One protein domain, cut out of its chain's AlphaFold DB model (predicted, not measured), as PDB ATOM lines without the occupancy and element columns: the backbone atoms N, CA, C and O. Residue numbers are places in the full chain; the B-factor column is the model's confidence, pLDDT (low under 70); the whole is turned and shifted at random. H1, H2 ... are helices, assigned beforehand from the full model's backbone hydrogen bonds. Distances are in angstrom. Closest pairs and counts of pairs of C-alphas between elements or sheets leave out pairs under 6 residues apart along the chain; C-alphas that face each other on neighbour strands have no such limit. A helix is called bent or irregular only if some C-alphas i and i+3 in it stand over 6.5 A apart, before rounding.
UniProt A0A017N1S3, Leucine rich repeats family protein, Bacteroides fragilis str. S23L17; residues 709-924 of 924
ATOM      1  N   MET A 709      -0.059 123.656 -88.076       66.88
ATOM      2  CA  MET A 709       1.159 123.195 -87.411       66.88
ATOM      3  C   MET A 709       2.134 122.676 -88.460       66.88
ATOM      4  O   MET A 709       1.754 121.867 -89.308       66.88
ATOM      5  N   SER A 710       3.381 123.139 -88.422       72.69
ATOM      6  CA  SER A 710       4.433 122.597 -89.279       72.69
ATOM      7  C   SER A 710       4.637 121.103 -88.990       72.69
ATOM      8  O   SER A 710       4.441 120.629 -87.868       72.69
ATOM      9  N   GLY A 711       5.021 120.333 -90.012       72.75
ATOM     10  CA  GLY A 711       5.221 118.884 -89.876       72.75
ATOM     11  C   GLY A 711       6.396 118.477 -88.990       72.75
ATOM     12  O   GLY A 711       6.578 117.294 -88.741       72.75
ATOM     13  N   ASP A 712       7.180 119.437 -88.512       83.38
ATOM     14  CA  ASP A 712       8.347 119.260 -87.656       83.38
ATOM     15  C   ASP A 712       8.123 119.726 -86.206       83.38
ATOM     16  O   ASP A 712       9.051 119.654 -85.404       83.38
ATOM     17  N   ILE A 713       6.902 120.129 -85.826       88.75
ATOM     18  CA  ILE A 713       6.601 120.687 -84.493       88.75
ATOM     19  C   ILE A 713       7.008 119.768 -83.320       88.75
ATOM     20  O   ILE A 713       7.357 120.259 -82.249       88.75
ATOM     21  N   LEU A 714       7.008 118.441 -83.509       92.88
ATOM     22  CA  LEU A 714       7.439 117.452 -82.504       92.88
ATOM     23  C   LEU A 714       8.813 116.822 -82.809       92.88
ATOM     24  O   LEU A 714       9.253 115.917 -82.093       92.88
ATOM     25  N   ALA A 715       9.517 117.281 -83.852       92.38
ATOM     26  CA  ALA A 715      10.674 116.581 -84.409       92.38
ATOM     27  C   ALA A 715      11.885 116.509 -83.461       92.38
ATOM     28  O   ALA A 715      12.706 115.600 -83.574       92.38
ATOM     29  N   LYS A 716      12.013 117.451 -82.516       94.94
ATOM     30  CA  LYS A 716      13.119 117.474 -81.541       94.94
ATOM     31  C   LYS A 716      12.884 116.600 -80.305       94.94
ATOM     32  O   LYS A 716      13.812 116.404 -79.524       94.94
ATOM     33  N   MET A 717      11.684 116.045 -80.125       95.19
ATOM     34  CA  MET A 717      11.308 115.269 -78.937       95.19
ATOM     35  C   MET A 717      11.553 113.763 -79.140       95.19
ATOM     36  O   MET A 717      10.622 112.959 -79.152       95.19
ATOM     37  N   SER A 718      12.810 113.336 -79.303       95.19
ATOM     38  CA  SER A 718      13.128 111.926 -79.620       95.19
ATOM     39  C   SER A 718      12.743 110.925 -78.519       95.19
ATOM     40  O   SER A 718      12.657 109.730 -78.782       95.19
ATOM     41  N   ARG A 719      12.514 111.415 -77.293       96.12
ATOM     42  CA  ARG A 719      12.112 110.643 -76.104       96.12
ATOM     43  C   ARG A 719      10.599 110.663 -75.854       96.12
ATOM     44  O   ARG A 719      10.146 110.266 -74.783       96.12
ATOM     45  N   LEU A 720       9.818 111.198 -76.794       97.81
ATOM     46  CA  LEU A 720       8.374 111.323 -76.653       97.81
ATOM     47  C   LEU A 720       7.721 109.937 -76.627       97.81
ATOM     48  O   LEU A 720       7.782 109.220 -77.621       97.81
ATOM     49  N   THR A 721       7.067 109.587 -75.518       98.25
ATOM     50  CA  THR A 721       6.366 108.304 -75.351       98.25
ATOM     51  C   THR A 721       4.845 108.446 -75.388       98.25
ATOM     52  O   THR A 721       4.157 107.475 -75.717       98.25
ATOM     53  N   ASN A 722       4.320 109.643 -75.094       97.81
ATOM     54  CA  ASN A 722       2.889 109.928 -74.996       97.81
ATOM     55  C   ASN A 722       2.494 111.211 -75.753       97.81
ATOM     56  O   ASN A 722       2.923 112.311 -75.395       97.81
ATOM     57  N   ALA A 723       1.616 111.067 -76.746       97.56
ATOM     58  CA  ALA A 723       0.959 112.154 -77.476       97.56
ATOM     59  C   ALA A 723      -0.580 112.015 -77.471       97.56
ATOM     60  O   ALA A 723      -1.264 112.541 -78.356       97.56
ATOM     61  N   SER A 724      -1.135 111.300 -76.484       97.88
ATOM     62  CA  SER A 724      -2.581 111.092 -76.345       97.88
ATOM     63  C   SER A 724      -3.347 112.418 -76.305       97.88
ATOM     64  O   SER A 724      -2.947 113.360 -75.632       97.88
ATOM     65  N   GLY A 725      -4.420 112.544 -77.080       96.44
ATOM     66  CA  GLY A 725      -5.249 113.755 -77.116       96.44
ATOM     67  C   GLY A 725      -4.556 115.037 -77.598       96.44
ATOM     68  O   GLY A 725      -5.198 116.082 -77.597       96.44
ATOM     69  N   CYS A 726      -3.284 114.997 -78.028       94.81
ATOM     70  CA  CYS A 726      -2.474 116.193 -78.309       94.81
ATOM     71  C   CYS A 726      -3.195 117.220 -79.198       94.81
ATOM     72  O   CYS A 726      -3.148 118.417 -78.917       94.81
ATOM     73  N   PHE A 727      -3.925 116.742 -80.209       93.62
ATOM     74  CA  PHE A 727      -4.670 117.563 -81.162       93.62
ATOM     75  C   PHE A 727      -6.188 117.360 -81.088       93.62
ATOM     76  O   PHE A 727      -6.908 117.737 -82.016       93.62
ATOM     77  N   GLN A 728      -6.698 116.795 -79.993       94.25
ATOM     78  CA  GLN A 728      -8.114 116.498 -79.810       94.25
ATOM     79  C   GLN A 728      -8.979 117.736 -80.076       94.25
ATOM     80  O   GLN A 728      -8.711 118.801 -79.541       94.25
ATOM     81  N   GLY A 729     -10.049 117.608 -80.856       91.44
ATOM     82  CA  GLY A 729     -11.022 118.675 -81.089       91.44
ATOM     83  C   GLY A 729     -10.457 119.880 -81.842       91.44
ATOM     84  O   GLY A 729     -11.051 120.954 -81.777       91.44
ATOM     85  N   SER A 730      -9.310 119.723 -82.507       88.06
ATOM     86  CA  SER A 730      -8.728 120.774 -83.337       88.06
ATOM     87  C   SER A 730      -9.558 120.985 -84.598       88.06
ATOM     88  O   SER A 730      -9.963 120.030 -85.263       88.06
ATOM     89  N   ASP A 731      -9.718 122.243 -85.004       84.75
ATOM     90  CA  ASP A 731     -10.353 122.610 -86.275       84.75
ATOM     91  C   ASP A 731      -9.377 122.427 -87.464       84.75
ATOM     92  O   ASP A 731      -9.222 123.336 -88.284       84.75
ATOM     93  N   MET A 732      -8.621 121.327 -87.509       85.81
ATOM     94  CA  MET A 732      -7.652 121.058 -88.578       85.81
ATOM     95  C   MET A 732      -8.311 120.354 -89.767       85.81
ATOM     96  O   MET A 732      -9.089 119.420 -89.584       85.81
ATOM     97  N   ASP A 733      -7.950 120.776 -90.981       85.94
ATOM     98  CA  ASP A 733      -8.488 120.207 -92.224       85.94
ATOM     99  C   ASP A 733      -7.565 119.112 -92.806       85.94
ATOM    100  O   ASP A 733      -8.010 118.227 -93.538       85.94
ATOM    101  N   SER A 734      -6.275 119.135 -92.447       89.12
ATOM    102  CA  SER A 734      -5.252 118.166 -92.866       89.12
ATOM    103  C   SER A 734      -4.214 117.936 -91.765       89.12
ATOM    104  O   SER A 734      -3.862 118.880 -91.056       89.12
ATOM    105  N   ILE A 735      -3.669 116.719 -91.680       91.31
ATOM    106  CA  ILE A 735      -2.555 116.379 -90.783       91.31
ATOM    107  C   ILE A 735      -1.228 116.470 -91.559       91.31
ATOM    108  O   ILE A 735      -1.158 115.948 -92.674       91.31
ATOM    109  N   PRO A 736      -0.170 117.092 -91.009       89.25
ATOM    110  CA  PRO A 736       1.160 117.057 -91.617       89.25
ATOM    111  C   PRO A 736       1.718 115.628 -91.705       89.25
ATOM    112  O   PRO A 736       1.690 114.892 -90.721       89.25
ATOM    113  N   GLU A 737       2.275 115.250 -92.861       85.19
ATOM    114  CA  GLU A 737       2.682 113.862 -93.148       85.19
ATOM    115  C   GLU A 737       3.696 113.280 -92.151       85.19
ATOM    116  O   GLU A 737       3.588 112.115 -91.793       85.19
ATOM    117  N   ASN A 738       4.636 114.094 -91.656       87.75
ATOM    118  CA  ASN A 738       5.770 113.629 -90.848       87.75
ATOM    119  C   ASN A 738       5.700 114.037 -89.367       87.75
ATOM    120  O   ASN A 738       6.728 114.028 -88.688       87.75
ATOM    121  N   ILE A 739       4.513 114.376 -88.850       91.69
ATOM    122  CA  ILE A 739       4.364 114.956 -87.503       91.69
ATOM    123  C   ILE A 739       4.922 114.073 -86.370       91.69
ATOM    124  O   ILE A 739       5.396 114.612 -85.373       91.69
ATOM    125  N   PHE A 740       4.922 112.740 -86.536       94.31
ATOM    126  CA  PHE A 740       5.460 111.774 -85.561       94.31
ATOM    127  C   PHE A 740       6.739 111.050 -86.015       94.31
ATOM    128  O   PHE A 740       7.253 110.190 -85.293       94.31
ATOM    129  N   ALA A 741       7.293 111.390 -87.186       92.75
ATOM    130  CA  ALA A 741       8.353 110.605 -87.833       92.75
ATOM    131  C   ALA A 741       9.672 110.537 -87.034       92.75
ATOM    132  O   ALA A 741      10.496 109.655 -87.261       92.75
ATOM    133  N   SER A 742       9.885 111.469 -86.098       94.19
ATOM    134  CA  SER A 742      11.105 111.560 -85.274       94.19
ATOM    135  C   SER A 742      10.908 111.090 -83.824       94.19
ATOM    136  O   SER A 742      11.748 111.380 -82.971       94.19
ATOM    137  N   ASN A 743       9.820 110.370 -83.520       96.56
ATOM    138  CA  ASN A 743       9.481 109.927 -82.161       96.56
ATOM    139  C   ASN A 743       9.524 108.383 -82.039       96.56
ATOM    140  O   ASN A 743       8.479 107.740 -81.913       96.56
ATOM    141  N   PRO A 744      10.710 107.745 -82.085       97.38
ATOM    142  CA  PRO A 744      10.829 106.282 -82.128       97.38
ATOM    143  C   PRO A 744      10.342 105.574 -80.855       97.38
ATOM    144  O   PRO A 744       9.983 104.399 -80.915       97.38
ATOM    145  N   GLU A 745      10.308 106.278 -79.721       98.31
ATOM    146  CA  GLU A 745       9.839 105.765 -78.427       98.31
ATOM    147  C   GLU A 745       8.328 105.978 -78.200       98.31
ATOM    148  O   GLU A 745       7.823 105.668 -77.121       98.31
ATOM    149  N   LEU A 746       7.587 106.505 -79.185       98.44
ATOM    150  CA  LEU A 746       6.163 106.820 -79.047       98.44
ATOM    151  C   LEU A 746       5.333 105.546 -78.846       98.44
ATOM    152  O   LEU A 746       5.328 104.667 -79.703       98.44
ATOM    153  N   THR A 747       4.605 105.472 -77.727       98.56
ATOM    154  CA  THR A 747       3.807 104.296 -77.328       98.56
ATOM    155  C   THR A 747       2.298 104.532 -77.348       98.56
ATOM    156  O   THR A 747       1.544 103.567 -77.512       98.56
ATOM    157  N   ASP A 748       1.858 105.785 -77.204       98.62
ATOM    158  CA  ASP A 748       0.451 106.162 -77.028       98.62
ATOM    159  C   ASP A 748       0.093 107.411 -77.850       98.62
ATOM    160  O   ASP A 748       0.642 108.498 -77.636       98.62
ATOM    161  N   VAL A 749      -0.851 107.244 -78.779       98.50
ATOM    162  CA  VAL A 749      -1.504 108.319 -79.554       98.50
ATOM    163  C   VAL A 749      -3.025 108.255 -79.407       98.50
ATOM    164  O   VAL A 749      -3.776 108.716 -80.271       98.50
ATOM    165  N   SER A 750      -3.513 107.660 -78.321       98.50
ATOM    166  CA  SER A 750      -4.941 107.517 -78.081       98.50
ATOM    167  C   SER A 750      -5.638 108.879 -78.089       98.50
ATOM    168  O   SER A 750      -5.147 109.873 -77.560       98.50
ATOM    169  N   SER A 751      -6.791 108.965 -78.749       98.25
ATOM    170  CA  SER A 751      -7.572 110.198 -78.921       98.25
ATOM    171  C   SER A 751      -6.835 111.379 -79.576       98.25
ATOM    172  O   SER A 751      -7.359 112.490 -79.539       98.25
ATOM    173  N   CYS A 752      -5.652 111.189 -80.179       96.75
ATOM    174  CA  CYS A 752      -4.815 112.298 -80.654       96.75
ATOM    175  C   CYS A 752      -5.545 113.232 -81.632       96.75
ATOM    176  O   CYS A 752      -5.406 114.446 -81.514       96.75
ATOM    177  N   PHE A 753      -6.390 112.685 -82.515       96.25
ATOM    178  CA  PHE A 753      -7.241 113.435 -83.448       96.25
ATOM    179  C   PHE A 753      -8.747 113.220 -83.186       96.25
ATOM    180  O   PHE A 753      -9.580 113.388 -84.082       96.25
ATOM    181  N   TYR A 754      -9.119 112.855 -81.953       96.25
ATOM    182  CA  TYR A 754     -10.520 112.702 -81.549       96.25
ATOM    183  C   TYR A 754     -11.278 114.006 -81.808       96.25
ATOM    184  O   TYR A 754     -10.824 115.066 -81.385       96.25
ATOM    185  N   ARG A 755     -12.447 113.954 -82.456       95.19
ATOM    186  CA  ARG A 755     -13.256 115.129 -82.846       95.19
ATOM    187  C   ARG A 755     -12.547 116.150 -83.747       95.19
ATOM    188  O   ARG A 755     -12.957 117.310 -83.782       95.19
ATOM    189  N   CYS A 756     -11.547 115.753 -84.529       93.25
ATOM    190  CA  CYS A 756     -11.076 116.572 -85.652       93.25
ATOM    191  C   CYS A 756     -12.092 116.506 -86.807       93.25
ATOM    192  O   CYS A 756     -11.878 115.833 -87.813       93.25
ATOM    193  N   GLU A 757     -13.247 117.157 -86.640       92.50
ATOM    194  CA  GLU A 757     -14.416 116.952 -87.510       92.50
ATOM    195  C   GLU A 757     -14.209 117.447 -88.951       92.50
ATOM    196  O   GLU A 757     -14.908 116.979 -89.848       92.50
ATOM    197  N   ASN A 758     -13.263 118.361 -89.197       91.38
ATOM    198  CA  ASN A 758     -12.979 118.898 -90.534       91.38
ATOM    199  C   ASN A 758     -12.019 118.036 -91.365       91.38
ATOM    200  O   ASN A 758     -11.887 118.265 -92.566       91.38
ATOM    201  N   LEU A 759     -11.361 117.054 -90.752       92.62
ATOM    202  CA  LEU A 759     -10.341 116.245 -91.406       92.62
ATOM    203  C   LEU A 759     -10.941 115.414 -92.551       92.62
ATOM    204  O   LEU A 759     -11.876 114.646 -92.327       92.62
ATOM    205  N   THR A 760     -10.405 115.545 -93.770       93.81
ATOM    206  CA  THR A 760     -10.931 114.836 -94.959       93.81
ATOM    207  C   THR A 760     -10.109 113.627 -95.401       93.81
ATOM    208  O   THR A 760     -10.643 112.742 -96.069       93.81
ATOM    209  N   SER A 761      -8.823 113.582 -95.052       93.44
ATOM    210  CA  SER A 761      -7.869 112.542 -95.467       93.44
ATOM    211  C   SER A 761      -6.769 112.349 -94.423       93.44
ATOM    212  O   SER A 761      -6.425 113.298 -93.718       93.44
ATOM    213  N   LEU A 762      -6.174 111.154 -94.374       95.19
ATOM    214  CA  LEU A 762      -5.002 110.855 -93.544       95.19
ATOM    215  C   LEU A 762      -3.744 110.710 -94.416       95.19
ATOM    216  O   LEU A 762      -3.842 110.132 -95.501       95.19
ATOM    217  N   PRO A 763      -2.571 111.176 -93.957       93.44
ATOM    218  CA  PRO A 763      -1.299 110.849 -94.596       93.44
ATOM    219  C   PRO A 763      -1.001 109.349 -94.511       93.44
ATOM    220  O   PRO A 763      -1.244 108.729 -93.477       93.44
ATOM    221  N   GLU A 764      -0.439 108.772 -95.577       91.56
ATOM    222  CA  GLU A 764      -0.093 107.343 -95.614       91.56
ATOM    223  C   GLU A 764       0.967 106.982 -94.562       91.56
ATOM    224  O   GLU A 764       0.839 105.967 -93.886       91.56
ATOM    225  N   ASN A 765       1.954 107.860 -94.359       91.56
ATOM    226  CA  ASN A 765       3.092 107.642 -93.461       91.56
ATOM    227  C   ASN A 765       2.907 108.247 -92.057       91.56
ATOM    228  O   ASN A 765       3.892 108.467 -91.355       91.56
ATOM    229  N   LEU A 766       1.669 108.520 -91.629       94.88
ATOM    230  CA  LEU A 766       1.391 109.288 -90.406       94.88
ATOM    231  C   LEU A 766       2.068 108.728 -89.137       94.88
ATOM    232  O   LEU A 766       2.541 109.502 -88.308       94.88
ATOM    233  N   PHE A 767       2.106 107.399 -88.986       95.44
ATOM    234  CA  PHE A 767       2.731 106.706 -87.846       95.44
ATOM    235  C   PHE A 767       4.026 105.966 -88.225       95.44
ATOM    236  O   PHE A 767       4.505 105.090 -87.492       95.44
ATOM    237  N   ALA A 768       4.596 106.286 -89.392       92.56
ATOM    238  CA  ALA A 768       5.866 105.720 -89.817       92.56
ATOM    239  C   ALA A 768       6.984 106.164 -88.859       92.56
ATOM    240  O   ALA A 768       7.053 107.316 -88.441       92.56
ATOM    241  N   GLY A 769       7.879 105.239 -88.506       92.06
ATOM    242  CA  GLY A 769       8.977 105.520 -87.574       92.06
ATOM    243  C   GLY A 769       8.624 105.389 -86.086       92.06
ATOM    244  O   GLY A 769       9.489 105.664 -85.259       92.06
ATOM    245  N   ASN A 770       7.422 104.910 -85.728       97.00
ATOM    246  CA  ASN A 770       7.005 104.664 -84.335       97.00
ATOM    247  C   ASN A 770       6.903 103.150 -84.004       97.00
ATOM    248  O   ASN A 770       5.801 102.632 -83.791       97.00
ATOM    249  N   PRO A 771       8.018 102.390 -83.963       97.56
ATOM    250  CA  PRO A 771       7.991 100.931 -83.777       97.56
ATOM    251  C   PRO A 771       7.460 100.485 -82.405       97.56
ATOM    252  O   PRO A 771       7.035  99.338 -82.254       97.56
ATOM    253  N   GLU A 772       7.474 101.383 -81.417       98.38
ATOM    254  CA  GLU A 772       7.006 101.145 -80.048       98.38
ATOM    255  C   GLU A 772       5.517 101.462 -79.833       98.38
ATOM    256  O   GLU A 772       5.013 101.279 -78.726       98.38
ATOM    257  N   LEU A 773       4.790 101.888 -80.872       98.56
ATOM    258  CA  LEU A 773       3.393 102.304 -80.752       98.56
ATOM    259  C   LEU A 773       2.495 101.134 -80.325       98.56
ATOM    260  O   LEU A 773       2.449 100.106 -81.000       98.56
ATOM    261  N   THR A 774       1.765 101.296 -79.216       98.56
ATOM    262  CA  THR A 774       0.900 100.251 -78.635       98.56
ATOM    263  C   THR A 774      -0.583 100.606 -78.615       98.56
ATOM    264  O   THR A 774      -1.416  99.699 -78.723       98.56
ATOM    265  N   ASP A 775      -0.918 101.892 -78.478       98.69
ATOM    266  CA  ASP A 775      -2.285 102.369 -78.257       98.69
ATOM    267  C   ASP A 775      -2.669 103.443 -79.281       98.69
ATOM    268  O   ASP A 775      -2.110 104.541 -79.295       98.69
ATOM    269  N   VAL A 776      -3.635 103.111 -80.143       98.56
ATOM    270  CA  VAL A 776      -4.243 104.031 -81.119       98.56
ATOM    271  C   VAL A 776      -5.731 104.260 -80.821       98.56
ATOM    272  O   VAL A 776      -6.481 104.732 -81.673       98.56
ATOM    273  N   SER A 777      -6.192 103.919 -79.614       98.56
ATOM    274  CA  SER A 777      -7.617 103.951 -79.266       98.56
ATOM    275  C   SER A 777      -8.229 105.337 -79.468       98.56
ATOM    276  O   SER A 777      -7.627 106.344 -79.110       98.56
ATOM    277  N   SER A 778      -9.431 105.412 -80.038       98.25
ATOM    278  CA  SER A 778     -10.180 106.653 -80.290       98.25
ATOM    279  C   SER A 778      -9.450 107.717 -81.127       98.25
ATOM    280  O   SER A 778      -9.929 108.847 -81.213       98.25
ATOM    281  N   CYS A 779      -8.306 107.398 -81.750       97.81
ATOM    282  CA  CYS A 779      -7.448 108.393 -82.399       97.81
ATOM    283  C   CYS A 779      -8.181 109.190 -83.490       97.81
ATOM    284  O   CYS A 779      -7.958 110.390 -83.588       97.81
ATOM    285  N   PHE A 780      -9.114 108.571 -84.221       96.81
ATOM    286  CA  PHE A 780      -9.938 109.214 -85.252       96.81
ATOM    287  C   PHE A 780     -11.443 109.116 -84.953       96.81
ATOM    288  O   PHE A 780     -12.280 109.136 -85.862       96.81
ATOM    289  N   GLU A 781     -11.818 109.013 -83.681       96.06
ATOM    290  CA  GLU A 781     -13.226 109.003 -83.287       96.06
ATOM    291  C   GLU A 781     -13.876 110.369 -83.581       96.06
ATOM    292  O   GLU A 781     -13.258 111.414 -83.373       96.06
ATOM    293  N   TYR A 782     -15.127 110.382 -84.057       94.62
ATOM    294  CA  TYR A 782     -15.858 111.589 -84.483       94.62
ATOM    295  C   TYR A 782     -15.214 112.379 -85.654       94.62
ATOM    296  O   TYR A 782     -15.492 113.567 -85.819       94.62
ATOM    297  N   THR A 783     -14.399 111.759 -86.512       93.69
ATOM    298  CA  THR A 783     -13.806 112.391 -87.718       93.69
ATOM    299  C   THR A 783     -14.741 112.347 -88.937       93.69
ATOM    300  O   THR A 783     -14.416 111.836 -90.006       93.69
ATOM    301  N   LYS A 784     -15.946 112.909 -88.795       91.81
ATOM    302  CA  LYS A 784     -17.091 112.661 -89.699       91.81
ATOM    303  C   LYS A 784     -16.834 112.973 -91.184       91.81
ATOM    304  O   LYS A 784     -17.482 112.396 -92.054       91.81
ATOM    305  N   ASN A 785     -15.917 113.890 -91.501       94.50
ATOM    306  CA  ASN A 785     -15.581 114.248 -92.883       94.50
ATOM    307  C   ASN A 785     -14.500 113.370 -93.531       94.50
ATOM    308  O   ASN A 785     -14.238 113.550 -94.724       94.50
ATOM    309  N   LEU A 786     -13.913 112.425 -92.796       93.94
ATOM    310  CA  LEU A 786     -12.868 111.552 -93.306       93.94
ATOM    311  C   LEU A 786     -13.438 110.628 -94.390       93.94
ATOM    312  O   LEU A 786     -14.414 109.915 -94.159       93.94
ATOM    313  N   VAL A 787     -12.850 110.671 -95.588       93.00
ATOM    314  CA  VAL A 787     -13.376 109.961 -96.770       93.00
ATOM    315  C   VAL A 787     -12.826 108.538 -96.879       93.00
ATOM    316  O   VAL A 787     -13.559 107.621 -97.245       93.00
ATOM    317  N   SER A 788     -11.548 108.343 -96.562       89.56
ATOM    318  CA  SER A 788     -10.861 107.054 -96.675       89.56
ATOM    319  C   SER A 788      -9.725 106.935 -95.662       89.56
ATOM    320  O   SER A 788      -9.257 107.930 -95.103       89.56
ATOM    321  N   VAL A 789      -9.281 105.698 -95.432       92.62
ATOM    322  CA  VAL A 789      -8.123 105.360 -94.594       92.62
ATOM    323  C   VAL A 789      -7.028 104.785 -95.503       92.62
ATOM    324  O   VAL A 789      -7.351 103.934 -96.332       92.62
ATOM    325  N   PRO A 790      -5.760 105.219 -95.392       93.75
ATOM    326  CA  PRO A 790      -4.651 104.631 -96.142       93.75
ATOM    327  C   PRO A 790      -4.427 103.158 -95.782       93.75
ATOM    328  O   PRO A 790      -4.474 102.793 -94.607       93.75
ATOM    329  N   GLU A 791      -4.123 102.322 -96.778       93.00
ATOM    330  CA  GLU A 791      -3.872 100.885 -96.573       93.00
ATOM    331  C   GLU A 791      -2.678 100.628 -95.638       93.00
ATOM    332  O   GLU A 791      -2.724  99.735 -94.797       93.00
ATOM    333  N   ASN A 792      -1.637 101.459 -95.750       92.69
ATOM    334  CA  ASN A 792      -0.372 101.315 -95.030       92.69
ATOM    335  C   ASN A 792      -0.274 102.177 -93.761       92.69
ATOM    336  O   ASN A 792       0.824 102.355 -93.241       92.69
ATOM    337  N   LEU A 793      -1.396 102.681 -93.225       95.69
ATOM    338  CA  LEU A 793      -1.393 103.615 -92.087       95.69
ATOM    339  C   LEU A 793      -0.606 103.101 -90.861       95.69
ATOM    340  O   LEU A 793      -0.001 103.896 -90.148       95.69
ATOM    341  N   PHE A 794      -0.614 101.782 -90.628       96.12
ATOM    342  CA  PHE A 794       0.098 101.123 -89.521       96.12
ATOM    343  C   PHE A 794       1.266 100.226 -89.986       96.12
ATOM    344  O   PHE A 794       1.737  99.353 -89.244       96.12
ATOM    345  N   ALA A 795       1.741 100.401 -91.226       91.25
ATOM    346  CA  ALA A 795       2.873  99.659 -91.780       91.25
ATOM    347  C   ALA A 795       4.184 100.107 -91.106       91.25
ATOM    348  O   ALA A 795       4.844 101.048 -91.530       91.25
ATOM    349  N   GLY A 796       4.554  99.441 -90.010       91.62
ATOM    350  CA  GLY A 796       5.722  99.799 -89.194       91.62
ATOM    351  C   GLY A 796       5.459  99.837 -87.689       91.62
ATOM    352  O   GLY A 796       6.395 100.068 -86.926       91.62
ATOM    353  N   ASN A 797       4.225  99.561 -87.250       96.94
ATOM    354  CA  ASN A 797       3.829  99.585 -85.839       96.94
ATOM    355  C   ASN A 797       3.447  98.171 -85.330       96.94
ATOM    356  O   ASN A 797       2.287  97.913 -84.996       96.94
ATOM    357  N   PRO A 798       4.404  97.223 -85.244       97.25
ATOM    358  CA  PRO A 798       4.118  95.821 -84.915       97.25
ATOM    359  C   PRO A 798       3.629  95.603 -83.478       97.25
ATOM    360  O   PRO A 798       3.124  94.525 -83.153       97.25
ATOM    361  N   LYS A 799       3.794  96.607 -82.609       98.50
ATOM    362  CA  LYS A 799       3.443  96.553 -81.189       98.50
ATOM    363  C   LYS A 799       2.042  97.073 -80.865       98.50
ATOM    364  O   LYS A 799       1.663  97.037 -79.696       98.50
ATOM    365  N   ILE A 800       1.251  97.490 -81.860       98.56
ATOM    366  CA  ILE A 800      -0.132  97.928 -81.629       98.56
ATOM    367  C   ILE A 800      -0.925  96.781 -80.998       98.56
ATOM    368  O   ILE A 800      -1.022  95.688 -81.554       98.56
ATOM    369  N   THR A 801      -1.501  97.050 -79.826       98.06
ATOM    370  CA  THR A 801      -2.343  96.108 -79.072       98.06
ATOM    371  C   THR A 801      -3.787  96.581 -78.962       98.06
ATOM    372  O   THR A 801      -4.684  95.742 -78.850       98.06
ATOM    373  N   LYS A 802      -4.025  97.899 -79.032       98.25
ATOM    374  CA  LYS A 802      -5.340  98.511 -78.818       98.25
ATOM    375  C   LYS A 802      -5.722  99.463 -79.951       98.25
ATOM    376  O   LYS A 802      -4.998 100.410 -80.243       98.25
ATOM    377  N   ALA A 803      -6.901  99.233 -80.518       97.75
ATOM    378  CA  ALA A 803      -7.574 100.067 -81.512       97.75
ATOM    379  C   ALA A 803      -9.050 100.303 -81.135       97.75
ATOM    380  O   ALA A 803      -9.926 100.435 -81.994       97.75
ATOM    381  N   ARG A 804      -9.342 100.340 -79.828       96.25
ATOM    382  CA  ARG A 804     -10.691 100.570 -79.301       96.25
ATOM    383  C   ARG A 804     -11.252 101.881 -79.844       96.25
ATOM    384  O   ARG A 804     -10.566 102.894 -79.796       96.25
ATOM    385  N   SER A 805     -12.484 101.876 -80.344       95.94
ATOM    386  CA  SER A 805     -13.174 103.070 -80.864       95.94
ATOM    387  C   SER A 805     -12.415 103.879 -81.932       95.94
ATOM    388  O   SER A 805     -12.781 105.028 -82.176       95.94
ATOM    389  N   LEU A 806     -11.382 103.317 -82.580       96.81
ATOM    390  CA  LEU A 806     -10.446 104.049 -83.451       96.81
ATOM    391  C   LEU A 806     -11.142 104.943 -84.489       96.81
ATOM    392  O   LEU A 806     -10.722 106.081 -84.673       96.81
ATOM    393  N   PHE A 807     -12.205 104.445 -85.121       93.69
ATOM    394  CA  PHE A 807     -12.997 105.155 -86.124       93.69
ATOM    395  C   PHE A 807     -14.467 105.272 -85.714       93.69
ATOM    396  O   PHE A 807     -15.335 105.345 -86.576       93.69
ATOM    397  N   SER A 808     -14.771 105.305 -84.419       91.94
ATOM    398  CA  SER A 808     -16.148 105.306 -83.922       91.94
ATOM    399  C   SER A 808     -16.856 106.668 -84.072       91.94
ATOM    400  O   SER A 808     -16.228 107.713 -84.250       91.94
ATOM    401  N   HIS A 809     -18.187 106.649 -84.010       91.00
ATOM    402  CA  HIS A 809     -19.098 107.793 -84.029       91.00
ATOM    403  C   HIS A 809     -18.944 108.745 -85.230       91.00
ATOM    404  O   HIS A 809     -19.061 109.968 -85.095       91.00
ATOM    405  N   GLN A 810     -18.752 108.200 -86.436       87.56
ATOM    406  CA  GLN A 810     -18.786 109.002 -87.672       87.56
ATOM    407  C   GLN A 810     -20.201 109.524 -88.003       87.56
ATOM    408  O   GLN A 810     -20.354 110.528 -88.700       87.56
ATOM    409  N   GLY A 811     -21.244 108.886 -87.459       82.81
ATOM    410  CA  GLY A 811     -22.647 109.280 -87.590       82.81
ATOM    411  C   GLY A 811     -23.245 109.043 -88.983       82.81
ATOM    412  O   GLY A 811     -22.588 108.539 -89.892       82.81
ATOM    413  N   GLU A 812     -24.512 109.439 -89.168       77.38
ATOM    414  CA  GLU A 812     -25.246 109.299 -90.446       77.38
ATOM    415  C   GLU A 812     -24.624 110.109 -91.595       77.38
ATOM    416  O   GLU A 812     -24.753 109.749 -92.765       77.38
ATOM    417  N   ASN A 813     -23.929 111.196 -91.261       82.00
ATOM    418  CA  ASN A 813     -23.267 112.079 -92.221       82.00
ATOM    419  C   ASN A 813     -21.781 111.729 -92.438       82.00
ATOM    420  O   ASN A 813     -21.079 112.494 -93.098       82.00
ATOM    421  N   GLY A 814     -21.294 110.614 -91.876       86.38
ATOM    422  CA  GLY A 814     -19.900 110.183 -92.011       86.38
ATOM    423  C   GLY A 814     -19.517 109.914 -93.471       86.38
ATOM    424  O   GLY A 814     -20.277 109.273 -94.185       86.38
ATOM    425  N   LYS A 815     -18.361 110.375 -93.957       90.88
ATOM    426  CA  LYS A 815     -17.995 110.214 -95.384       90.88
ATOM    427  C   LYS A 815     -17.290 108.900 -95.729       90.88
ATOM    428  O   LYS A 815     -17.221 108.559 -96.908       90.88
ATOM    429  N   MET A 816     -16.805 108.166 -94.732       89.31
ATOM    430  CA  MET A 816     -16.092 106.903 -94.922       89.31
ATOM    431  C   MET A 816     -17.048 105.781 -95.350       89.31
ATOM    432  O   MET A 816     -17.996 105.460 -94.631       89.31
ATOM    433  N   VAL A 817     -16.793 105.184 -96.520       85.75
ATOM    434  CA  VAL A 817     -17.638 104.119 -97.105       85.75
ATOM    435  C   VAL A 817     -16.998 102.733 -97.005       85.75
ATOM    436  O   VAL A 817     -17.706 101.727 -96.910       85.75
ATOM    437  N   GLU A 818     -15.672 102.662 -96.999       84.06
ATOM    438  CA  GLU A 818     -14.909 101.418 -96.945       84.06
ATOM    439  C   GLU A 818     -13.649 101.593 -96.099       84.06
ATOM    440  O   GLU A 818     -13.168 102.712 -95.900       84.06
ATOM    441  N   VAL A 819     -13.135 100.473 -95.595       88.44
ATOM    442  CA  VAL A 819     -11.881 100.408 -94.842       88.44
ATOM    443  C   VAL A 819     -10.982  99.370 -95.513       88.44
ATOM    444  O   VAL A 819     -11.476  98.280 -95.820       88.44
ATOM    445  N   PRO A 820      -9.689  99.664 -95.744       91.25
ATOM    446  CA  PRO A 820      -8.773  98.709 -96.349       91.25
ATOM    447  C   PRO A 820      -8.692  97.406 -95.566       91.25
ATOM    448  O   PRO A 820      -8.520  97.417 -94.344       91.25
ATOM    449  N   GLU A 821      -8.729  96.271 -96.266       91.06
ATOM    450  CA  GLU A 821      -8.566  94.983 -95.598       91.06
ATOM    451  C   GLU A 821      -7.173  94.877 -94.956       91.06
ATOM    452  O   GLU A 821      -7.036  94.301 -93.883       91.06
ATOM    453  N   SER A 822      -6.125  95.411 -95.586       92.75
ATOM    454  CA  SER A 822      -4.721  95.357 -95.130       92.75
ATOM    455  C   SER A 822      -4.377  96.235 -93.930       92.75
ATOM    456  O   SER A 822      -3.264  96.118 -93.421       92.75
ATOM    457  N   LEU A 823      -5.318  97.037 -93.419       95.00
ATOM    458  CA  LEU A 823      -5.048  98.048 -92.393       95.00
ATOM    459  C   LEU A 823      -4.294  97.510 -91.159       95.00
ATOM    460  O   LEU A 823      -3.414  98.192 -90.638       95.00
ATOM    461  N   PHE A 824      -4.613  96.293 -90.700       95.50
ATOM    462  CA  PHE A 824      -4.002  95.672 -89.515       95.50
ATOM    463  C   PHE A 824      -3.105  94.464 -89.818       95.50
ATOM    464  O   PHE A 824      -2.724  93.745 -88.888       95.50
ATOM    465  N   ASP A 825      -2.719  94.236 -91.079       94.56
ATOM    466  CA  ASP A 825      -1.864  93.097 -91.457       94.56
ATOM    467  C   ASP A 825      -0.513  93.104 -90.728       94.56
ATOM    468  O   ASP A 825       0.027  92.052 -90.396       94.56
ATOM    469  N   ASN A 826       0.002  94.297 -90.425       94.44
ATOM    470  CA  ASN A 826       1.277  94.496 -89.741       94.44
ATOM    471  C   ASN A 826       1.143  94.635 -88.213       94.44
ATOM    472  O   ASN A 826       2.116  94.991 -87.553       94.44
ATOM    473  N   CYS A 827      -0.027  94.340 -87.633       97.06
ATOM    474  CA  CYS A 827      -0.306  94.494 -86.198       97.06
ATOM    475  C   CYS A 827      -0.634  93.143 -85.523       97.06
ATOM    476  O   CYS A 827      -1.747  92.949 -85.024       97.06
ATOM    477  N   PRO A 828       0.303  92.176 -85.468       96.25
ATOM    478  CA  PRO A 828       0.021  90.819 -84.986       96.25
ATOM    479  C   PRO A 828      -0.357  90.754 -83.496       96.25
ATOM    480  O   PRO A 828      -0.947  89.766 -83.056       96.25
ATOM    481  N   LEU A 829      -0.024  91.792 -82.716       97.69
ATOM    482  CA  LEU A 829      -0.310  91.870 -81.280       97.69
ATOM    483  C   LEU A 829      -1.671  92.501 -80.939       97.69
ATOM    484  O   LEU A 829      -2.036  92.550 -79.759       97.69
ATOM    485  N   LEU A 830      -2.428  92.952 -81.948       97.81
ATOM    486  CA  LEU A 830      -3.737  93.580 -81.773       97.81
ATOM    487  C   LEU A 830      -4.690  92.629 -81.038       97.81
ATOM    488  O   LEU A 830      -4.965  91.525 -81.511       97.81
ATOM    489  N   ASN A 831      -5.191  93.067 -79.881       95.38
ATOM    490  CA  ASN A 831      -6.062  92.260 -79.027       95.38
ATOM    491  C   ASN A 831      -7.344  92.972 -78.562       95.38
ATOM    492  O   ASN A 831      -8.293  92.287 -78.173       95.38
ATOM    493  N   ASP A 832      -7.399  94.304 -78.659       95.25
ATOM    494  CA  ASP A 832      -8.558  95.119 -78.288       95.25
ATOM    495  C   ASP A 832      -9.021  95.986 -79.464       95.25
ATOM    496  O   ASP A 832      -8.335  96.921 -79.878       95.25
ATOM    497  N   VAL A 833     -10.202  95.670 -79.991       96.25
ATOM    498  CA  VAL A 833     -10.868  96.388 -81.094       96.25
ATOM    499  C   VAL A 833     -12.284  96.810 -80.700       96.25
ATOM    500  O   VAL A 833     -13.132  97.072 -81.555       96.25
ATOM    501  N   ASN A 834     -12.565  96.854 -79.395       93.31
ATOM    502  CA  ASN A 834     -13.908  97.101 -78.891       93.31
ATOM    503  C   ASN A 834     -14.451  98.428 -79.447       93.31
ATOM    504  O   ASN A 834     -13.767  99.451 -79.445       93.31
ATOM    505  N   GLY A 835     -15.664  98.404 -79.990       91.69
ATOM    506  CA  GLY A 835     -16.321  99.598 -80.515       91.69
ATOM    507  C   GLY A 835     -15.639 100.296 -81.699       91.69
ATOM    508  O   GLY A 835     -15.987 101.439 -81.976       91.69
ATOM    509  N   MET A 836     -14.674  99.664 -82.383       92.75
ATOM    510  CA  MET A 836     -13.812 100.316 -83.384       92.75
ATOM    511  C   MET A 836     -14.559 101.142 -84.441       92.75
ATOM    512  O   MET A 836     -14.097 102.227 -84.785       92.75
ATOM    513  N   PHE A 837     -15.708 100.654 -84.912       89.62
ATOM    514  CA  PHE A 837     -16.576 101.311 -85.890       89.62
ATOM    515  C   PHE A 837     -17.987 101.572 -85.351       89.62
ATOM    516  O   PHE A 837     -18.934 101.681 -86.139       89.62
ATOM    517  N   THR A 838     -18.159 101.664 -84.027       88.12
ATOM    518  CA  THR A 838     -19.476 101.967 -83.454       88.12
ATOM    519  C   THR A 838     -20.037 103.238 -84.089       88.12
ATOM    520  O   THR A 838     -19.292 104.170 -84.370       88.12
ATOM    521  N   ASP A 839     -21.332 103.271 -84.402       85.19
ATOM    522  CA  ASP A 839     -22.006 104.446 -84.985       85.19
ATOM    523  C   ASP A 839     -21.373 105.015 -86.274       85.19
ATOM    524  O   ASP A 839     -21.501 106.202 -86.579       85.19
ATOM    525  N   SER A 840     -20.717 104.168 -87.072       85.06
ATOM    526  CA  SER A 840     -20.096 104.546 -88.355       85.06
ATOM    527  C   SER A 840     -20.966 104.153 -89.551       85.06
ATOM    528  O   SER A 840     -20.631 103.270 -90.338       85.06
ATOM    529  N   LEU A 841     -22.122 104.807 -89.664       80.56
ATOM    530  CA  LEU A 841     -23.299 104.343 -90.415       80.56
ATOM    531  C   LEU A 841     -23.183 104.314 -91.951       80.56
ATOM    532  O   LEU A 841     -24.125 103.872 -92.602       80.56
ATOM    533  N   ASN A 842     -22.077 104.776 -92.541       84.12
ATOM    534  CA  ASN A 842     -21.864 104.755 -93.996       84.12
ATOM    535  C   ASN A 842     -20.855 103.702 -94.466       84.12
ATOM    536  O   ASN A 842     -20.748 103.475 -95.675       84.12
ATOM    537  N   ILE A 843     -20.190 102.996 -93.545       82.69
ATOM    538  CA  ILE A 843     -19.277 101.904 -93.891       82.69
ATOM    539  C   ILE A 843     -20.096 100.733 -94.448       82.69
ATOM    540  O   ILE A 843     -20.921 100.139 -93.749       82.69
ATOM    541  N   LYS A 844     -19.902 100.406 -95.727       79.94
ATOM    542  CA  LYS A 844     -20.638  99.339 -96.431       79.94
ATOM    543  C   LYS A 844     -19.889  98.018 -96.449       79.94
ATOM    544  O   LYS A 844     -20.528  96.967 -96.466       79.94
ATOM    545  N   HIS A 845     -18.560  98.075 -96.444       77.19
ATOM    546  CA  HIS A 845     -17.681  96.917 -96.536       77.19
ATOM    547  C   HIS A 845     -16.541  97.057 -95.529       77.19
ATOM    548  O   HIS A 845     -15.855  98.076 -95.503       77.19
ATOM    549  N   VAL A 846     -16.354  96.025 -94.707       75.75
ATOM    550  CA  VAL A 846     -15.232  95.917 -93.755       75.75
ATOM    551  C   VAL A 846     -14.261  94.787 -94.102       75.75
ATOM    552  O   VAL A 846     -13.230  94.658 -93.454       75.75
ATOM    553  N   GLY A 847     -14.578  93.988 -95.129       82.88
ATOM    554  CA  GLY A 847     -13.699  92.954 -95.675       82.88
ATOM    555  C   GLY A 847     -13.130  91.983 -94.636       82.88
ATOM    556  O   GLY A 847     -13.700  91.779 -93.564       82.88
ATOM    557  N   ASN A 848     -11.971  91.398 -94.935       90.62
ATOM    558  CA  ASN A 848     -11.224  90.528 -94.018       90.62
ATOM    559  C   ASN A 848     -10.188  91.297 -93.175       90.62
ATOM    560  O   ASN A 848      -9.038  90.872 -93.044       90.62
ATOM    561  N   ILE A 849     -10.596  92.433 -92.597       91.50
ATOM    562  CA  ILE A 849      -9.710  93.381 -91.895       91.50
ATOM    563  C   ILE A 849      -8.919  92.776 -90.719       91.50
ATOM    564  O   ILE A 849      -7.825  93.229 -90.413       91.50
ATOM    565  N   PHE A 850      -9.440  91.716 -90.087       93.31
ATOM    566  CA  PHE A 850      -8.812  91.048 -88.937       93.31
ATOM    567  C   PHE A 850      -8.150  89.705 -89.283       93.31
ATOM    568  O   PHE A 850      -8.089  88.811 -88.427       93.31
ATOM    569  N   ARG A 851      -7.742  89.487 -90.540       93.31
ATOM    570  CA  ARG A 851      -7.224  88.183 -91.002       93.31
ATOM    571  C   ARG A 851      -5.887  87.782 -90.367       93.31
ATOM    572  O   ARG A 851      -5.663  86.598 -90.163       93.31
ATOM    573  N   HIS A 852      -5.043  88.741 -89.988       93.50
ATOM    574  CA  HIS A 852      -3.726  88.484 -89.384       93.50
ATOM    575  C   HIS A 852      -3.640  88.898 -87.904       93.50
ATOM    576  O   HIS A 852      -2.550  89.068 -87.363       93.50
ATOM    577  N   ASN A 853      -4.786  89.029 -87.224       95.69
ATOM    578  CA  ASN A 853      -4.854  89.438 -85.815       95.69
ATOM    579  C   ASN A 853      -5.461  88.308 -84.963       95.69
ATOM    580  O   ASN A 853      -6.650  88.347 -84.620       95.69
ATOM    581  N   PRO A 854      -4.679  87.261 -84.645       95.19
ATOM    582  CA  PRO A 854      -5.188  86.095 -83.932       95.19
ATOM    583  C   PRO A 854      -5.489  86.376 -82.457       95.19
ATOM    584  O   PRO A 854      -6.288  85.659 -81.869       95.19
ATOM    585  N   LEU A 855      -4.895  87.411 -81.850       96.44
ATOM    586  CA  LEU A 855      -4.968  87.664 -80.405       96.44
ATOM    587  C   LEU A 855      -6.225  88.419 -79.938       96.44
ATOM    588  O   LEU A 855      -6.382  88.638 -78.736       96.44
ATOM    589  N   ILE A 856      -7.127  88.808 -80.844       95.81
ATOM    590  CA  ILE A 856      -8.359  89.521 -80.479       95.81
ATOM    591  C   ILE A 856      -9.278  88.607 -79.664       95.81
ATOM    592  O   ILE A 856      -9.721  87.558 -80.132       95.81
ATOM    593  N   THR A 857      -9.580  89.032 -78.436       92.62
ATOM    594  CA  THR A 857     -10.448  88.289 -77.504       92.62
ATOM    595  C   THR A 857     -11.844  88.891 -77.377       92.62
ATOM    596  O   THR A 857     -12.782  88.178 -77.012       92.62
ATOM    597  N   ASP A 858     -12.000  90.178 -77.696       92.69
ATOM    598  CA  ASP A 858     -13.261  90.897 -77.563       92.69
ATOM    599  C   ASP A 858     -13.562  91.750 -78.803       92.69
ATOM    600  O   ASP A 858     -12.901  92.751 -79.077       92.69
ATOM    601  N   PHE A 859     -14.595  91.339 -79.535       93.38
ATOM    602  CA  PHE A 859     -15.176  92.048 -80.668       93.38
ATOM    603  C   PHE A 859     -16.427  92.848 -80.277       93.38
ATOM    604  O   PHE A 859     -17.161  93.302 -81.161       93.38
ATOM    605  N   SER A 860     -16.728  93.021 -78.989       91.06
ATOM    606  CA  SER A 860     -17.915  93.758 -78.565       91.06
ATOM    607  C   SER A 860     -18.002  95.144 -79.201       91.06
ATOM    608  O   SER A 860     -17.027  95.888 -79.248       91.06
ATOM    609  N   PHE A 861     -19.185  95.467 -79.730       89.25
ATOM    610  CA  PHE A 861     -19.488  96.720 -80.434       89.25
ATOM    611  C   PHE A 861     -18.616  97.044 -81.663       89.25
ATOM    612  O   PHE A 861     -18.828  98.076 -82.281       89.25
ATOM    613  N   THR A 862     -17.670  96.189 -82.074       90.25
ATOM    614  CA  THR A 862     -16.663  96.522 -83.108       90.25
ATOM    615  C   THR A 862     -17.280  97.033 -84.407       90.25
ATOM    616  O   THR A 862     -16.785  98.000 -84.972       90.25
ATOM    617  N   LEU A 863     -18.362  96.397 -84.861       85.25
ATOM    618  CA  LEU A 863     -19.146  96.772 -86.044       85.25
ATOM    619  C   LEU A 863     -20.569  97.223 -85.644       85.25
ATOM    620  O   LEU A 863     -21.514  97.165 -86.438       85.25
ATOM    621  N   GLY A 864     -20.740  97.595 -84.371       73.25
ATOM    622  CA  GLY A 864     -22.027  97.810 -83.727       73.25
ATOM    623  C   GLY A 864     -22.588  99.182 -84.063       73.25
ATOM    624  O   GLY A 864     -22.111 100.197 -83.585       73.25
ATOM    625  N   MET A 865     -23.639  99.237 -84.867       68.62
ATOM    626  CA  MET A 865     -24.322 100.494 -85.192       68.62
ATOM    627  C   MET A 865     -25.472 100.731 -84.208       68.62
ATOM    628  O   MET A 865     -26.255  99.808 -83.998       68.62
ATOM    629  N   THR A 866     -25.637 101.923 -83.634       59.19
ATOM    630  CA  THR A 866     -26.888 102.300 -82.957       59.19
ATOM    631  C   THR A 866     -27.899 102.828 -83.987       59.19
ATOM    632  O   THR A 866     -27.542 103.518 -84.940       59.19
ATOM    633  N   GLY A 867     -29.178 102.451 -83.856       56.62
ATOM    634  CA  GLY A 867     -30.259 102.906 -84.746       56.62
ATOM    635  C   GLY A 867     -30.750 101.894 -85.798       56.62
ATOM    636  O   GLY A 867     -30.326 100.738 -85.861       56.62
ATOM    637  N   SER A 868     -31.727 102.326 -86.607       53.16
ATOM    638  CA  SER A 868     -32.565 101.477 -87.477       53.16
ATOM    639  C   SER A 868     -32.020 101.226 -88.892       53.16
ATOM    640  O   SER A 868     -32.709 100.612 -89.708       53.16
ATOM    641  N   ARG A 869     -30.801 101.684 -89.214       59.19
ATOM    642  CA  ARG A 869     -30.211 101.599 -90.563       59.19
ATOM    643  C   ARG A 869     -28.780 101.053 -90.514       59.19
ATOM    644  O   ARG A 869     -27.841 101.819 -90.348       59.19
ATOM    645  N   GLY A 870     -28.611  99.739 -90.675       61.16
ATOM    646  CA  GLY A 870     -27.290  99.143 -90.900       61.16
ATOM    647  C   GLY A 870     -26.884  99.231 -92.377       61.16
ATOM    648  O   GLY A 870     -27.652  98.809 -93.243       61.16
ATOM    649  N   SER A 871     -25.694  99.763 -92.676       69.88
ATOM    650  CA  SER A 871     -25.160  99.903 -94.046       69.88
ATOM    651  C   SER A 871     -24.298  98.732 -94.513       69.88
ATOM    652  O   SER A 871     -24.033  98.630 -95.710       69.88
ATOM    653  N   LEU A 872     -23.857  97.864 -93.595       78.12
ATOM    654  CA  LEU A 872     -22.969  96.745 -93.908       78.12
ATOM    655  C   LEU A 872     -23.624  95.780 -94.903       78.12
ATOM    656  O   LEU A 872     -24.751  95.321 -94.703       78.12
ATOM    657  N   THR A 873     -22.890  95.462 -95.965       77.75
ATOM    658  CA  THR A 873     -23.296  94.551 -97.038       77.75
ATOM    659  C   THR A 873     -22.211  93.497 -97.289       77.75
ATOM    660  O   THR A 873     -21.045  93.710 -96.957       77.75
ATOM    661  N   GLY A 874     -22.572  92.366 -97.898       79.88
ATOM    662  CA  GLY A 874     -21.625  91.282 -98.194       79.88
ATOM    663  C   GLY A 874     -21.581  90.215 -97.096       79.88
ATOM    664  O   GLY A 874     -22.597  89.970 -96.452       79.88
ATOM    665  N   SER A 875     -20.437  89.557 -96.909       81.31
ATOM    666  CA  SER A 875     -20.229  88.546 -95.855       81.31
ATOM    667  C   SER A 875     -19.515  89.147 -94.643       81.31
ATOM    668  O   SER A 875     -18.792  90.136 -94.781       81.31
ATOM    669  N   SER A 876     -19.678  88.539 -93.466       82.94
ATOM    670  CA  SER A 876     -18.877  88.888 -92.290       82.94
ATOM    671  C   SER A 876     -17.377  88.576 -92.491       82.94
ATOM    672  O   SER A 876     -17.042  87.696 -93.290       82.94
ATOM    673  N   PRO A 877     -16.466  89.278 -91.783       88.06
ATOM    674  CA  PRO A 877     -15.026  89.037 -91.887       88.06
ATOM    675  C   PRO A 877     -14.629  87.598 -91.526       88.06
ATOM    676  O   PRO A 877     -15.058  87.068 -90.493       88.06
ATOM    677  N   VAL A 878     -13.738  87.003 -92.323       90.75
ATOM    678  CA  VAL A 878     -13.170  85.665 -92.092       90.75
ATOM    679  C   VAL A 878     -11.648  85.691 -91.926       90.75
ATOM    680  O   VAL A 878     -10.968  86.660 -92.265       90.75
ATOM    681  N   THR A 879     -11.103  84.627 -91.339       91.25
ATOM    682  CA  THR A 879      -9.657  84.368 -91.281       91.25
ATOM    683  C   THR A 879      -9.132  83.825 -92.619       91.25
ATOM    684  O   THR A 879      -9.938  83.425 -93.464       91.25
ATOM    685  N   PRO A 880      -7.802  83.734 -92.822       90.50
ATOM    686  CA  PRO A 880      -7.217  83.057 -93.982       90.50
ATOM    687  C   PRO A 880      -7.640  81.586 -94.097       90.50
ATOM    688  O   PRO A 880      -7.781  81.066 -95.200       90.50
ATOM    689  N   GLU A 881      -7.901  80.923 -92.967       92.19
ATOM    690  CA  GLU A 881      -8.426  79.549 -92.911       92.19
ATOM    691  C   GLU A 881      -9.941  79.469 -93.170       92.19
ATOM    692  O   GLU A 881     -10.508  78.376 -93.203       92.19
ATOM    693  N   GLY A 882     -10.611  80.612 -93.340       90.62
ATOM    694  CA  GLY A 882     -12.046  80.711 -93.597       90.62
ATOM    695  C   GLY A 882     -12.932  80.709 -92.348       90.62
ATOM    696  O   GLY A 882     -14.146  80.584 -92.490       90.62
ATOM    697  N   TYR A 883     -12.378  80.851 -91.136       92.12
ATOM    698  CA  TYR A 883     -13.179  80.917 -89.907       92.12
ATOM    699  C   TYR A 883     -13.826  82.292 -89.741       92.12
ATOM    700  O   TYR A 883     -13.151  83.320 -89.830       92.12
ATOM    701  N   ARG A 884     -15.119  82.329 -89.414       91.38
ATOM    702  CA  ARG A 884     -15.797  83.571 -89.008       91.38
ATOM    703  C   ARG A 884     -15.303  84.037 -87.639       91.38
ATOM    704  O   ARG A 884     -14.767  83.250 -86.859       91.38
ATOM    705  N   LEU A 885     -15.514  85.314 -87.305       91.50
ATOM    706  CA  LEU A 885     -15.007  85.912 -86.057       91.50
ATOM    707  C   LEU A 885     -15.371  85.112 -84.790       91.50
ATOM    708  O   LEU A 885     -14.518  84.913 -83.927       91.50
ATOM    709  N   TRP A 886     -16.604  84.607 -84.696       91.06
ATOM    710  CA  TRP A 886     -17.081  83.810 -83.555       91.06
ATOM    711  C   TRP A 886     -16.637  82.338 -83.586       91.06
ATOM    712  O   TRP A 886     -16.704  81.657 -82.567       91.06
ATOM    713  N   GLU A 887     -16.166  81.834 -84.728       93.62
ATOM    714  CA  GLU A 887     -15.706  80.445 -84.897       93.62
ATOM    715  C   GLU A 887     -14.234  80.257 -84.519       93.62
ATOM    716  O   GLU A 887     -13.773  79.124 -84.373       93.62
ATOM    717  N   ARG A 888     -13.500  81.363 -84.340       93.62
ATOM    718  CA  ARG A 888     -12.095  81.383 -83.912       93.62
ATOM    719  C   ARG A 888     -11.901  80.785 -82.511       93.62
ATOM    720  O   ARG A 888     -10.823  80.283 -82.210       93.62
ATOM    721  N   ALA A 889     -12.922  80.814 -81.651       93.69
ATOM    722  CA  ALA A 889     -12.794  80.385 -80.262       93.69
ATOM    723  C   ALA A 889     -12.353  78.912 -80.155       93.69
ATOM    724  O   ALA A 889     -13.029  78.002 -80.635       93.69
ATOM    725  N   GLY A 890     -11.204  78.677 -79.515       91.25
ATOM    726  CA  GLY A 890     -10.641  77.340 -79.307       91.25
ATOM    727  C   GLY A 890      -9.983  76.699 -80.536       91.25
ATOM    728  O   GLY A 890      -9.591  75.534 -80.455       91.25
ATOM    729  N   LYS A 891      -9.845  77.421 -81.656       94.62
ATOM    730  CA  LYS A 891      -9.056  76.981 -82.818       94.62
ATOM    731  C   LYS A 891      -7.558  77.131 -82.544       94.62
ATOM    732  O   LYS A 891      -7.143  77.959 -81.736       94.62
ATOM    733  N   GLU A 892      -6.738  76.330 -83.224       92.12
ATOM    734  CA  GLU A 892      -5.279  76.443 -83.140       92.12
ATOM    735  C   GLU A 892      -4.831  77.852 -83.556       92.12
ATOM    736  O   GLU A 892      -5.286  78.373 -84.570       92.12
ATOM    737  N   GLY A 893      -3.992  78.493 -82.738       89.38
ATOM    738  CA  GLY A 893      -3.553  79.876 -82.951       89.38
ATOM    739  C   GLY A 893      -4.510  80.964 -82.443       89.38
ATOM    740  O   GLY A 893      -4.101  82.118 -82.407       89.38
ATOM    741  N   TYR A 894      -5.723  80.629 -81.982       94.06
ATOM    742  CA  TYR A 894      -6.731  81.596 -81.523       94.06
ATOM    743  C   TYR A 894      -7.089  81.435 -80.023       94.06
ATOM    744  O   TYR A 894      -6.888  80.366 -79.436       94.06
ATOM    745  N   PRO A 895      -7.633  82.478 -79.361       93.12
ATOM    746  CA  PRO A 895      -8.034  82.430 -77.958       93.12
ATOM    747  C   PRO A 895      -9.070  81.346 -77.642       93.12
ATOM    748  O   PRO A 895      -9.961  81.052 -78.437       93.12
ATOM    749  N   LYS A 896      -9.016  80.799 -76.418       93.75
ATOM    750  CA  LYS A 896      -9.992  79.799 -75.934       93.75
ATOM    751  C   LYS A 896     -11.421  80.338 -75.864       93.75
ATOM    752  O   LYS A 896     -12.370  79.582 -76.030       93.75
ATOM    753  N   THR A 897     -11.560  81.625 -75.578       92.25
ATOM    754  CA  THR A 897     -12.841  82.317 -75.443       92.25
ATOM    755  C   THR A 897     -12.780  83.603 -76.238       92.25
ATOM    756  O   THR A 897     -11.805  84.346 -76.112       92.25
ATOM    757  N   ILE A 898     -13.823  83.871 -77.017       93.81
ATOM    758  CA  ILE A 898     -13.976  85.116 -77.766       93.81
ATOM    759  C   ILE A 898     -15.369  85.656 -77.484       93.81
ATOM    760  O   ILE A 898     -16.355  84.921 -77.563       93.81
ATOM    761  N   ARG A 899     -15.439  86.938 -77.138       92.44
ATOM    762  CA  ARG A 899     -16.689  87.664 -76.943       92.44
ATOM    763  C   ARG A 899     -16.940  88.562 -78.148       92.44
ATOM    764  O   ARG A 899     -16.005  89.077 -78.744       92.44
ATOM    765  N   GLY A 900     -18.205  88.775 -78.489       90.12
ATOM    766  CA  GLY A 900     -18.577  89.756 -79.505       90.12
ATOM    767  C   GLY A 900     -19.940  90.362 -79.249       90.12
ATOM    768  O   GLY A 900     -20.703  90.563 -80.188       90.12
ATOM    769  N   SER A 901     -20.260  90.642 -77.978       89.88
ATOM    770  CA  SER A 901     -21.564  91.192 -77.603       89.88
ATOM    771  C   SER A 901     -21.867  92.441 -78.414       89.88
ATOM    772  O   SER A 901     -21.089  93.395 -78.370       89.88
ATOM    773  N   TYR A 902     -22.981  92.413 -79.145       87.62
ATOM    774  CA  TYR A 902     -23.422  93.512 -80.004       87.62
ATOM    775  C   TYR A 902     -22.406  93.924 -81.087       87.62
ATOM    776  O   TYR A 902     -22.386  95.078 -81.506       87.62
ATOM    777  N   CYS A 903     -21.552  92.997 -81.537       88.19
ATOM    778  CA  CYS A 903     -20.596  93.249 -82.611       88.19
ATOM    779  C   CYS A 903     -21.309  93.633 -83.912       88.19
ATOM    780  O   CYS A 903     -20.880  94.572 -84.559       88.19
ATOM    781  N   PHE A 904     -22.415  92.971 -84.265       84.00
ATOM    782  CA  PHE A 904     -23.186  93.251 -85.482       84.00
ATOM    783  C   PHE A 904     -24.588  93.765 -85.136       84.00
ATOM    784  O   PHE A 904     -25.209  93.230 -84.231       84.00
ATOM    785  N   ASN A 905     -25.147  94.742 -85.855       73.75
ATOM    786  CA  ASN A 905     -26.523  95.231 -85.623       73.75
ATOM    787  C   ASN A 905     -27.594  94.300 -86.261       73.75
ATOM    788  O   ASN A 905     -27.434  93.873 -87.407       73.75
ATOM    789  N   LEU A 906     -28.708  94.012 -85.556       58.75
ATOM    790  CA  LEU A 906     -29.868  93.239 -86.056       58.75
ATOM    791  C   LEU A 906     -30.547  93.842 -87.302       58.75
ATOM    792  O   LEU A 906     -31.179  93.115 -88.068       58.75
ATOM    793  N   ASN A 907     -30.406  95.149 -87.522       58.72
ATOM    794  CA  ASN A 907     -30.975  95.891 -88.647       58.72
ATOM    795  C   ASN A 907     -30.049  95.971 -89.872       58.72
ATOM    796  O   ASN A 907     -30.412  96.616 -90.858       58.72
ATOM    797  N   SER A 908     -28.877  95.325 -89.858       60.53
ATOM    798  CA  SER A 908     -28.039  95.165 -91.054       60.53
ATOM    799  C   SER A 908     -28.736  94.236 -92.055       60.53
ATOM    800  O   SER A 908     -28.487  93.031 -92.100       60.53
ATOM    801  N   GLN A 909     -29.662  94.779 -92.851       57.22
ATOM    802  CA  GLN A 909     -30.520  93.986 -93.743       57.22
ATOM    803  C   GLN A 909     -29.759  93.302 -94.891       57.22
ATOM    804  O   GLN A 909     -30.293  92.363 -95.486       57.22
ATOM    805  N   ASN A 910     -28.516  93.724 -95.145       68.06
ATOM    806  CA  ASN A 910     -27.739  93.402 -96.343       68.06
ATOM    807  C   ASN A 910     -26.523  92.478 -96.103       68.06
ATOM    808  O   ASN A 910     -25.790  92.195 -97.053       68.06
ATOM    809  N   LEU A 911     -26.296  91.996 -94.872       78.38
ATOM    810  CA  LEU A 911     -25.305  90.943 -94.598       78.38
ATOM    811  C   LEU A 911     -25.850  89.581 -95.060       78.38
ATOM    812  O   LEU A 911     -26.916  89.145 -94.614       78.38
ATOM    813  N   MET A 912     -25.120  88.906 -95.947       81.19
ATOM    814  CA  MET A 912     -25.518  87.634 -96.561       81.19
ATOM    815  C   MET A 912     -25.556  86.484 -95.548       81.19
ATOM    816  O   MET A 912     -26.416  85.612 -95.637       81.19
ATOM    817  N   ASP A 913     -24.676  86.506 -94.548       83.00
ATOM    818  CA  ASP A 913     -24.533  85.496 -93.497       83.00
ATOM    819  C   ASP A 913     -25.169  85.910 -92.158       83.00
ATOM    820  O   ASP A 913     -24.914  85.305 -91.118       83.00
ATOM    821  N   LYS A 914     -26.068  86.905 -92.170       80.25
ATOM    822  CA  LYS A 914     -26.732  87.431 -90.959       80.25
ATOM    823  C   LYS A 914     -27.419  86.366 -90.097       80.25
ATOM    824  O   LYS A 914     -27.526  86.512 -88.876       80.25
ATOM    825  N   ASN A 915     -27.928  85.311 -90.730       84.12
ATOM    826  CA  ASN A 915     -28.633  84.232 -90.043       84.12
ATOM    827  C   ASN A 915     -27.674  83.354 -89.235       84.12
ATOM    828  O   ASN A 915     -28.085  82.829 -88.204       84.12
ATOM    829  N   ASP A 916     -26.408  83.284 -89.643       87.81
ATOM    830  CA  ASP A 916     -25.395  82.439 -89.015       87.81
ATOM    831  C   ASP A 916     -24.676  83.138 -87.854       87.81
ATOM    832  O   ASP A 916     -24.005  82.484 -87.057       87.81
ATOM    833  N   ILE A 917     -24.822  84.464 -87.738       87.44
ATOM    834  CA  ILE A 917     -24.280  85.236 -86.617       87.44
ATOM    835  C   ILE A 917     -24.966  84.772 -85.309       87.44
ATOM    836  O   ILE A 917     -26.207  84.749 -85.249       87.44
ATOM    837  N   PRO A 918     -24.211  84.446 -84.241       89.31
ATOM    838  CA  PRO A 918     -24.768  84.076 -82.941       89.31
ATOM    839  C   PRO A 918     -25.680  85.158 -82.347       89.31
ATOM    840  O   PRO A 918     -25.486  86.353 -82.572       89.31
ATOM    841  N   SER A 919     -26.694  84.760 -81.576       86.19
ATOM    842  CA  SER A 919     -27.681  85.694 -81.012       86.19
ATOM    843  C   SER A 919     -27.079  86.688 -80.019       86.19
ATOM    844  O   SER A 919     -27.500  87.839 -79.976       86.19
ATOM    845  N   ASP A 920     -26.073  86.274 -79.257       85.25
ATOM    846  CA  ASP A 920     -25.316  87.104 -78.322       85.25
ATOM    847  C   ASP A 920     -24.365  88.081 -79.027       85.25
ATOM    848  O   ASP A 920     -23.981  89.085 -78.430       85.25
ATOM    849  N   TRP A 921     -24.043  87.847 -80.305       88.56
ATOM    850  CA  TRP A 921     -23.241  88.749 -81.139       88.56
ATOM    851  C   TRP A 921     -24.070  89.814 -81.872       88.56
ATOM    852  O   TRP A 921     -23.512  90.749 -82.454       88.56
ATOM    853  N   LYS A 922     -25.403  89.702 -81.815       82.56
ATOM    854  CA  LYS A 922     -26.362  90.607 -82.456       82.56
ATOM    855  C   LYS A 922     -26.802  91.739 -81.505       82.56
ATOM    856  O   LYS A 922     -27.297  91.484 -80.411       82.56
ATOM    857  N   GLY A 923     -26.618  92.989 -81.938       69.56
ATOM    858  CA  GLY A 923     -27.122  94.270 -81.401       69.56
ATOM    859  C   GLY A 923     -28.638  94.286 -81.278       69.56
ATOM    860  O   GLY A 923     -29.263  93.954 -82.272       69.56
ATOM    861  N   ARG A 924     -29.224  94.662 -80.130       54.84
ATOM    862  CA  ARG A 924     -30.693  94.810 -80.015       54.84
ATOM    863  C   ARG A 924     -31.257  95.874 -80.948       54.84
ATOM    864  O   ARG A 924     -30.605  96.932 -81.071       54.84
TER     865      ARG A 924
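AT A GLANCE: This is residues 709 to 924 of the 924 residues of the protein "Leucine rich repeats family protein" of Bacteroides fragilis str. S23L17 (UniProt A0A017N1S3). With little regular structure, the chain winds in stacked turns, a solenoid whose turns follow one another along the longest axis from residue 709. H1 is a piece of one turn; H2 lies nearer the last residue, where the winding is less even. The printed part has 216 residues, with H1 then H2, 8 residues in all, and no named strand: class all helix. It is compact, radius of gyration of the C-alphas 16.9 A, and only just flat, spanning 53 by 39 by 22 A.

HOW THE PARTS SIT: Pass residues 709 to 820, without a named element, to H1, residues 821 to 824; H2, residues 885 to 888, is apart from it. Both are too short for any O i to N i+4 pair; each one's single O i to N i+3 pair is out of range. Residues 873 to 874 pair with 910 to 911, and 904 to 905 with 922 to 923, both parallel.

IN THESE COORDINATES: In the stretch of residues 709 to 820, which has no named element, find C-alpha 746 at (6.163, 106.820, -79.047), C-alpha 773 at (3.393, 102.304, -80.752) and C-alpha 800 at (-0.132, 97.928, -81.629). H1 begins at C-alpha 821 (-8.566, 94.983, -95.598) and is irregular, 7.6 A from first to last C-alpha; H2 measures 5.8 A and ends at C-alpha 888 (-12.095, 81.383, -83.912).

THE WHOLE: The C-alphas farthest apart, of Lys 716 and Asn 915, are 54.0 A apart. The printed part has no cut; the H1 to H2 link is long, 60 residues. Look for pLDDT under 70 at residues 709, 865 to 871, 906 to 910 and 923 to 924 of this model.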